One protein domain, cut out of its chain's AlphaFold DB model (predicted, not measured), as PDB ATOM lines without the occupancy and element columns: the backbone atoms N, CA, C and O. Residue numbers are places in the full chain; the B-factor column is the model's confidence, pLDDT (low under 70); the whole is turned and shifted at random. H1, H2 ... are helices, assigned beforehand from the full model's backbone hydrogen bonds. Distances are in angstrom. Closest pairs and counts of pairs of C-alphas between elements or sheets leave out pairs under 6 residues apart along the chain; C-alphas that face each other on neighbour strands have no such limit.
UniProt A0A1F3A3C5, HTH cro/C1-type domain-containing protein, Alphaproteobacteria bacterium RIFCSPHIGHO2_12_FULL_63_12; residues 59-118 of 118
ATOM      1  N   VAL A  59     -96.624  60.371  31.577       95.75
ATOM      2  CA  VAL A  59     -96.794  59.155  32.395       95.75
ATOM      3  C   VAL A  59     -97.198  57.969  31.512       95.75
ATOM      4  O   VAL A  59     -96.780  56.836  31.753       95.75
ATOM      5  N   GLU A  60     -97.971  58.225  30.462       95.81
ATOM      6  CA  GLU A  60     -98.370  57.261  29.445       95.81
ATOM      7  C   GLU A  60     -97.153  56.668  28.726       95.81
ATOM      8  O   GLU A  60     -97.085  55.453  28.539       95.81
ATOM      9  N   GLU A  61     -96.157  57.489  28.387       96.38
ATOM     10  CA  GLU A  61     -94.902  57.015  27.794       96.38
ATOM     11  C   GLU A  61     -94.117  56.113  28.751       96.38
ATOM     12  O   GLU A  61     -93.614  55.078  28.317       96.38
ATOM     13  N   LEU A  62     -94.084  56.404  30.057       96.06
ATOM     14  CA  LEU A  62     -93.481  55.496  31.046       96.06
ATOM     15  C   LEU A  62     -94.233  54.166  31.156       96.06
ATOM     16  O   LEU A  62     -93.621  53.102  31.280       96.06
ATOM     17  N   VAL A  63     -95.564  54.210  31.103       95.62
ATOM     18  CA  VAL A  63     -96.410  53.011  31.113       95.62
ATOM     19  C   VAL A  63     -96.152  52.168  29.865       95.62
ATOM     20  O   VAL A  63     -95.970  50.954  29.974       95.62
ATOM     21  N   PHE A  64     -96.078  52.785  28.685       96.25
ATOM     22  CA  PHE A  64     -95.717  52.071  27.465       96.25
ATOM     23  C   PHE A  64     -94.297  51.522  27.542       96.25
ATOM     24  O   PHE A  64     -94.112  50.339  27.279       96.25
ATOM     25  N   ALA A  65     -93.317  52.304  27.992       96.75
ATOM     26  CA  ALA A  65     -91.943  51.840  28.158       96.75
ATOM     27  C   ALA A  65     -91.861  50.608  29.067       96.75
ATOM     28  O   ALA A  65     -91.137  49.667  28.754       96.75
ATOM     29  N   PHE A  66     -92.660  50.556  30.140       96.38
ATOM     30  CA  PHE A  66     -92.787  49.355  30.959       96.38
ATOM     31  C   PHE A  66     -93.266  48.148  30.141       96.38
ATOM     32  O   PHE A  66     -92.641  47.093  30.202       96.38
ATOM     33  N   PHE A  67     -94.330  48.269  29.344       96.56
ATOM     34  CA  PHE A  67     -94.783  47.162  28.487       96.56
ATOM     35  C   PHE A  67     -93.756  46.760  27.421       96.56
ATOM     36  O   PHE A  67     -93.710  45.594  27.033       96.56
ATOM     37  N   LEU A  68     -92.926  47.704  26.979       96.88
ATOM     38  CA  LEU A  68     -91.897  47.509  25.960       96.88
ATOM     39  C   LEU A  68     -90.559  46.969  26.502       96.88
ATOM     40  O   LEU A  68     -89.604  46.850  25.734       96.88
ATOM     41  N   LEU A  69     -90.472  46.625  27.791       97.00
ATOM     42  CA  LEU A  69     -89.327  45.890  28.339       97.00
ATOM     43  C   LEU A  69     -89.245  44.486  27.727       97.00
ATOM     44  O   LEU A  69     -90.270  43.821  27.570       97.00
ATOM     45  N   ASP A  70     -88.037  43.992  27.457       96.31
ATOM     46  CA  ASP A  70     -87.828  42.734  26.723       96.31
ATOM     47  C   ASP A  70     -88.507  41.541  27.418       96.31
ATOM     48  O   ASP A  70     -89.081  40.667  26.768       96.31
ATOM     49  N   ASP A  71     -88.474  41.499  28.753       94.50
ATOM     50  CA  ASP A  71     -89.106  40.425  29.524       94.50
ATOM     51  C   ASP A  71     -90.642  40.498  29.481       94.50
ATOM     52  O   ASP A  71     -91.301  39.461  29.434       94.50
ATOM     53  N   ASN A  72     -91.213  41.704  29.411       95.62
ATOM     54  CA  ASN A  72     -92.657  41.892  29.266       95.62
ATOM     55  C   ASN A  72     -93.115  41.571  27.838       95.62
ATOM     56  O   ASN A  72     -94.152  40.932  27.650       95.62
ATOM     57  N   LEU A  73     -92.313  41.933  26.833       96.56
ATOM     58  CA  LEU A  73     -92.578  41.612  25.433       96.56
ATOM     59  C   LEU A  73     -92.656  40.101  25.196       96.56
ATOM     60  O   LEU A  73     -93.565  39.663  24.499       96.56
ATOM     61  N   LYS A  74     -91.811  39.286  25.842       95.62
ATOM     62  CA  LYS A  74     -91.899  37.812  25.757       95.62
ATOM     63  C   LYS A  74     -93.267  37.276  26.187       95.62
ATOM     64  O   LYS A  74     -93.781  36.335  25.587       95.62
ATOM     65  N   GLU A  75     -93.864  37.848  27.232       94.25
ATOM     66  CA  GLU A  75     -95.199  37.446  27.693       94.25
ATOM     67  C   GLU A  75     -96.302  37.935  26.742       94.25
ATOM     68  O   GLU A  75     -97.263  37.206  26.477       94.25
ATOM     69  N   ILE A  76     -96.144  39.139  26.183       95.81
ATOM     70  CA  ILE A  76     -97.049  39.713  25.173       95.81
ATOM     71  C   ILE A  76     -97.027  38.869  23.886       95.81
ATOM     72  O   ILE A  76     -98.085  38.565  23.332       95.81
ATOM     73  N   GLU A  77     -95.852  38.418  23.439       96.38
ATOM     74  CA  GLU A  77     -95.671  37.555  22.262       96.38
ATOM     75  C   GLU A  77     -96.409  36.221  22.397       96.38
ATOM     76  O   GLU A  77     -97.090  35.792  21.463       96.38
ATOM     77  N   ARG A  78     -96.374  35.595  23.582       95.81
ATOM     78  CA  ARG A  78     -97.139  34.360  23.857       95.81
ATOM     79  C   ARG A  78     -98.651  34.550  23.709       95.81
ATOM     80  O   ARG A  78     -99.381  33.570  23.581       95.81
ATOM     81  N   ARG A  79     -99.129  35.797  23.726       93.94
ATOM     82  CA  ARG A  79    -100.539  36.186  23.602       93.94
ATOM     83  C   ARG A  79    -100.786  37.082  22.384       93.94
ATOM     84  O   ARG A  79    -101.721  37.882  22.390       93.94
ATOM     85  N   ALA A  80     -99.996  36.926  21.320       90.12
ATOM     86  CA  ALA A  80    -100.074  37.752  20.109       90.12
ATOM     87  C   ALA A  80    -101.400  37.646  19.323       90.12
ATOM     88  O   ALA A  80    -101.590  38.361  18.342       90.12
ATOM     89  N   GLY A  81    -102.329  36.767  19.717       92.44
ATOM     90  CA  GLY A  81    -103.688  36.732  19.165       92.44
ATOM     91  C   GLY A  81    -104.531  37.957  19.544       92.44
ATOM     92  O   GLY A  81    -105.394  38.359  18.762       92.44
ATOM     93  N   ASP A  82    -104.245  38.575  20.692       96.31
ATOM     94  CA  ASP A  82    -104.958  39.745  21.207       96.31
ATOM     95  C   ASP A  82    -104.619  41.025  20.401       96.31
ATOM     96  O   ASP A  82    -103.437  41.298  20.157       96.31
ATOM     97  N   PRO A  83    -105.616  41.823  19.962       96.44
ATOM     98  CA  PRO A  83    -105.375  43.038  19.177       96.44
ATOM     99  C   PRO A  83    -104.502  44.090  19.872       96.44
ATOM    100  O   PRO A  83    -103.697  44.746  19.208       96.44
ATOM    101  N   VAL A  84    -104.620  44.239  21.194       95.00
ATOM    102  CA  VAL A  84    -103.804  45.175  21.980       95.00
ATOM    103  C   VAL A  84    -102.360  44.694  22.008       95.00
ATOM    104  O   VAL A  84    -101.445  45.482  21.770       95.00
ATOM    105  N   ASN A  85    -102.136  43.392  22.193       96.50
ATOM    106  CA  ASN A  85    -100.787  42.827  22.152       96.50
ATOM    107  C   ASN A  85    -100.135  43.006  20.779       96.50
ATOM    108  O   ASN A  85     -98.966  43.372  20.704       96.50
ATOM    109  N   LYS A  86    -100.882  42.833  19.682       96.69
ATOM    110  CA  LYS A  86    -100.368  43.128  18.332       96.69
ATOM    111  C   LYS A  86     -99.931  44.585  18.196       96.69
ATOM    112  O   LYS A  86     -98.873  44.841  17.623       96.69
ATOM    113  N   LEU A  87    -100.713  45.520  18.737       96.50
ATOM    114  CA  LEU A  87    -100.373  46.941  18.727       96.50
ATOM    115  C   LEU A  87     -99.112  47.227  19.553       96.50
ATOM    116  O   LEU A  87     -98.219  47.915  19.068       96.50
ATOM    117  N   LEU A  88     -98.999  46.657  20.757       96.94
ATOM    118  CA  LEU A  88     -97.808  46.793  21.600       96.94
ATOM    119  C   LEU A  88     -96.558  46.214  20.925       96.94
ATOM    120  O   LEU A  88     -95.507  46.843  20.954       96.94
ATOM    121  N   LEU A  89     -96.669  45.067  20.252       97.56
ATOM    122  CA  LEU A  89     -95.560  44.472  19.499       97.56
ATOM    123  C   LEU A  89     -95.163  45.320  18.285       97.56
ATOM    124  O   LEU A  89     -93.976  45.443  17.986       97.56
ATOM    125  N   ALA A  90     -96.126  45.922  17.585       96.62
ATOM    126  CA  ALA A  90     -95.838  46.851  16.493       96.62
ATOM    127  C   ALA A  90     -95.127  48.114  17.007       96.62
ATOM    128  O   ALA A  90     -94.141  48.555  16.418       96.62
ATOM    129  N   LEU A  91     -95.582  48.647  18.144       96.31
ATOM    130  CA  LEU A  91     -94.953  49.776  18.820       96.31
ATOM    131  C   LEU A  91     -93.525  49.435  19.274       96.31
ATOM    132  O   LEU A  91     -92.606  50.222  19.060       96.31
ATOM    133  N   ALA A  92     -93.325  48.230  19.816       96.81
ATOM    134  CA  ALA A  92     -92.016  47.725  20.213       96.81
ATOM    135  C   ALA A  92     -91.033  47.715  19.041       96.81
ATOM    136  O   ALA A  92     -89.906  48.179  19.182       96.81
ATOM    137  N   ARG A  93     -91.463  47.220  17.872       95.81
ATOM    138  CA  ARG A  93     -90.636  47.202  16.654       95.81
ATOM    139  C   ARG A  93     -90.250  48.613  16.227       95.81
ATOM    140  O   ARG A  93     -89.063  48.875  16.068       95.81
ATOM    141  N   LYS A  94     -91.232  49.521  16.151       94.94
ATOM    142  CA  LYS A  94     -91.019  50.931  15.793       94.94
ATOM    143  C   LYS A  94     -89.939  51.583  16.663       94.94
ATOM    144  O   LYS A  94     -89.069  52.267  16.141       94.94
ATOM    145  N   TYR A  95     -89.997  51.390  17.981       94.88
ATOM    146  CA  TYR A  95     -89.043  52.029  18.891       94.88
ATOM    147  C   TYR A  95     -87.715  51.283  19.016       94.88
ATOM    148  O   TYR A  95     -86.684  51.915  19.224       94.88
ATOM    149  N   ARG A  96     -87.699  49.959  18.824       92.88
ATOM    150  CA  ARG A  96     -86.464  49.166  18.804       92.88
ATOM    151  C   ARG A  96     -85.532  49.583  17.669       92.88
ATOM    152  O   ARG A  96     -84.327  49.589  17.872       92.88
ATOM    153  N   GLU A  97     -86.078  49.927  16.502       90.62
ATOM    154  CA  GLU A  97     -85.302  50.334  15.317       90.62
ATOM    155  C   GLU A  97     -84.471  51.610  15.530       90.62
ATOM    156  O   GLU A  97     -83.523  51.852  14.786       90.62
ATOM    157  N   ARG A  98     -84.772  52.391  16.573       89.75
ATOM    158  CA  ARG A  98     -84.046  53.619  16.931       89.75
ATOM    159  C   ARG A  98     -82.739  53.364  17.674       89.75
ATOM    160  O   ARG A  98     -81.914  54.262  17.782       89.75
ATOM    161  N   LEU A  99     -82.535  52.152  18.192       86.81
ATOM    162  CA  LEU A  99     -81.339  51.792  18.950       86.81
ATOM    163  C   LEU A  99     -80.640  50.558  18.363       86.81
ATOM    164  O   LEU A  99     -81.287  49.642  17.853       86.81
ATOM    165  N   PRO A 100     -79.301  50.466  18.480       85.50
ATOM    166  CA  PRO A 100     -78.569  49.275  18.065       85.50
ATOM    167  C   PRO A 100     -79.067  47.997  18.758       85.50
ATOM    168  O   PRO A 100     -79.308  47.976  19.964       85.50
ATOM    169  N   ALA A 101     -79.098  46.879  18.027       79.38
ATOM    170  CA  ALA A 101     -79.656  45.603  18.501       79.38
ATOM    171  C   ALA A 101     -79.012  45.025  19.782       79.38
ATOM    172  O   ALA A 101     -79.588  44.134  20.405       79.38
ATOM    173  N   ARG A 102     -77.825  45.514  20.169       85.38
ATOM    174  CA  ARG A 102     -77.098  45.109  21.384       85.38
ATOM    175  C   ARG A 102     -77.683  45.671  22.682       85.38
ATOM    176  O   ARG A 102     -77.311  45.197  23.752       85.38
ATOM    177  N   PHE A 103     -78.527  46.699  22.612       86.75
ATOM    178  CA  PHE A 103     -79.122  47.293  23.805       86.75
ATOM    179  C   PHE A 103     -80.257  46.406  24.323       86.75
ATOM    180  O   PHE A 103     -81.204  46.101  23.598       86.75
ATOM    181  N   LYS A 104     -80.155  45.993  25.590       90.94
ATOM    182  CA  LYS A 104     -81.283  45.398  26.312       90.94
ATOM    183  C   LYS A 104     -82.382  46.452  26.462       90.94
ATOM    184  O   LYS A 104     -82.067  47.623  26.660       90.94
ATOM    185  N   ASP A 105     -83.642  46.030  26.379       95.88
ATOM    186  CA  ASP A 105     -84.812  46.894  26.555       95.88
ATOM    187  C   ASP A 105     -84.821  48.069  25.551       95.88
ATOM    188  O   ASP A 105     -85.324  49.158  25.829       95.88
ATOM    189  N   ALA A 106     -84.258  47.841  24.355       94.62
ATOM    190  CA  ALA A 106     -84.084  48.851  23.312       94.62
ATOM    191  C   ALA A 106     -85.399  49.523  22.894       94.62
ATOM    192  O   ALA A 106     -85.411  50.711  22.605       94.62
ATOM    193  N   ALA A 107     -86.519  48.797  22.880       96.12
ATOM    194  CA  ALA A 107     -87.811  49.395  22.553       96.12
ATOM    195  C   ALA A 107     -88.271  50.406  23.618       96.12
ATOM    196  O   ALA A 107     -88.779  51.469  23.275       96.12
ATOM    197  N   ALA A 108     -88.068  50.096  24.902       96.75
ATOM    198  CA  ALA A 108     -88.382  51.006  25.999       96.75
ATOM    199  C   ALA A 108     -87.459  52.233  25.985       96.75
ATOM    200  O   ALA A 108     -87.933  53.361  26.076       96.75
ATOM    201  N   LEU A 109     -86.152  52.028  25.805       95.19
ATOM    202  CA  LEU A 109     -85.189  53.128  25.713       95.19
ATOM    203  C   LEU A 109     -85.429  54.007  24.476       95.19
ATOM    204  O   LEU A 109     -85.410  55.223  24.595       95.19
ATOM    205  N   GLY A 110     -85.717  53.416  23.313       94.56
ATOM    206  CA  GLY A 110     -86.004  54.149  22.074       94.56
ATOM    207  C   GLY A 110     -87.361  54.864  22.067       94.56
ATOM    208  O   GLY A 110     -87.618  55.697  21.199       94.56
ATOM    209  N   LEU A 111     -88.243  54.549  23.018       95.25
ATOM    210  CA  LEU A 111     -89.422  55.362  23.301       95.25
ATOM    211  C   LEU A 111     -89.057  56.570  24.176       95.25
ATOM    212  O   LEU A 111     -89.529  57.665  23.902       95.25
ATOM    213  N   LEU A 112     -88.240  56.372  25.216       94.69
ATOM    214  CA  LEU A 112     -87.992  57.387  26.248       94.69
ATOM    215  C   LEU A 112     -86.860  58.374  25.932       94.69
ATOM    216  O   LEU A 112     -86.894  59.491  26.432       94.69
ATOM    217  N   PHE A 113     -85.858  57.965  25.157       90.06
ATOM    218  CA  PHE A 113     -84.605  58.710  24.972       90.06
ATOM    219  C   PHE A 113     -84.238  58.935  23.504       90.06
ATOM    220  O   PHE A 113     -83.099  59.284  23.210       90.06
ATOM    221  N   ASP A 114     -85.164  58.703  22.573       73.88
ATOM    222  CA  ASP A 114     -84.922  59.105  21.187       73.88
ATOM    223  C   ASP A 114     -84.767  60.624  21.151       73.88
ATOM    224  O   ASP A 114     -85.627  61.339  21.678       73.88
ATOM    225  N   GLU A 115     -83.666  61.093  20.562       55.38
ATOM    226  CA  GLU A 115     -83.456  62.504  20.273       55.38
ATOM    227  C   GLU A 115     -84.694  62.956  19.502       55.38
ATOM    228  O   GLU A 115     -84.918  62.557  18.355       55.38
ATOM    229  N   ARG A 116     -85.573  63.729  20.151       52.28
ATOM    230  CA  ARG A 116     -86.601  64.468  19.427       52.28
ATOM    231  C   ARG A 116     -85.804  65.379  18.514       52.28
ATOM    232  O   ARG A 116     -85.265  66.361  19.005       52.28
ATOM    233  N   GLY A 117     -85.637  64.955  17.262       42.91
ATOM    234  CA  GLY A 117     -84.779  65.632  16.306       42.91
ATOM    235  C   GLY A 117     -85.036  67.128  16.364       42.91
ATOM    236  O   GLY A 117     -86.171  67.567  16.160       42.91
ATOM    237  N   GLU A 118     -83.990  67.871  16.712       32.31
ATOM    238  CA  GLU A 118     -83.821  69.220  16.188       32.31
ATOM    239  C   GLU A 118     -83.667  69.146  14.662       32.31
ATOM    240  O   GLU A 118     -83.016  68.192  14.166       32.31
TER     241      GLU A 118
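AT A GLANCE: This is residues 59 to 118 of the 118 residues of the protein "HTH cro/C1-type domain-containing protein" of Alphaproteobacteria bacterium RIFCSPHIGHO2_12_FULL_63_12 (UniProt A0A1F3A3C5). Picture two pairs of short helices set about square to each other: the longest helix, H3, has H2 folded against its first part as a helical hairpin, while H1 and H4 lie side by side, running opposite ways. H4 makes a corner with the last turns of H3, and a tail, residues 113 to 118, leads away from H4. The printed part has 60 residues, 38 of them in four named helices, in the order H1, H2, H3, H4; there is no named strand, and the class is all helix. It is compact, with a radius of gyration of the C-alphas of 11.3 A, and its C-alphas span 38 by 26 by 15 A.

HOW THE PARTS SIT: Start at H3, residues 83 to 96. Residues 85 to 89 of H3 touch H2, residues 70 to 77; look at the C-alphas of Ile 76 and Asn 85, the closest pair, 5.7 A apart. H2 and H3 are a helical hairpin, running opposite ways at a steep tilt of 36 degrees, only just past shallow. Farther along H3, residues 92 to 96 touch H4, residues 106 to 112; their closest C-alphas, of Arg 96 and Ala 107, are 4.0 A apart, and the lines are about perpendicular, at 88 degrees. From H4 go on to H1, residues 59 to 67. H1 and H4 touch at a shallow tilt of 4 degrees, opposite ways, with the C-alphas of Ala 65 and Ala 108 closest, at 4.2 A. H1 and H3 are close but not clearly touching, with the C-alphas of Phe 67 and Leu 88 closest, at 7.5 A. The helix packing is mostly crossed, only just: 1 of 3 touching pairs is at a shallow tilt. In H1, H3 and H4 every O i to N i+4 pair is within hydrogen-bond range; in H2, 3 of 4 are.

IN THESE COORDINATES: Find C-alpha 83 at (-105.375, 43.038, 19.177); from there H3 runs 19.9 A to C-alpha 96 at (-86.464, 49.166, 18.804). H2 runs 10.4 A from Asp 70 to Glu 77. H1 begins at C-alpha 59, at (-96.794, 59.155, 32.395), and runs 12.8 A to Phe 67. H4 runs 9.8 A and ends at C-alpha 112, at (-87.992, 57.387, 26.248).

THE WHOLE: The two C-alphas farthest apart are those of Gly 81 and Glu 118, at 38.2 A. The printed part has no cut and ends at the chain's last residue, 118. The links from H1 to H2 and from H2 to H3 are tight, and the link from H3 to H4, nine residues, is short. The mean pLDDT of the printed part is 90.7; look for low confidence, under 70, at residues 115 to 118.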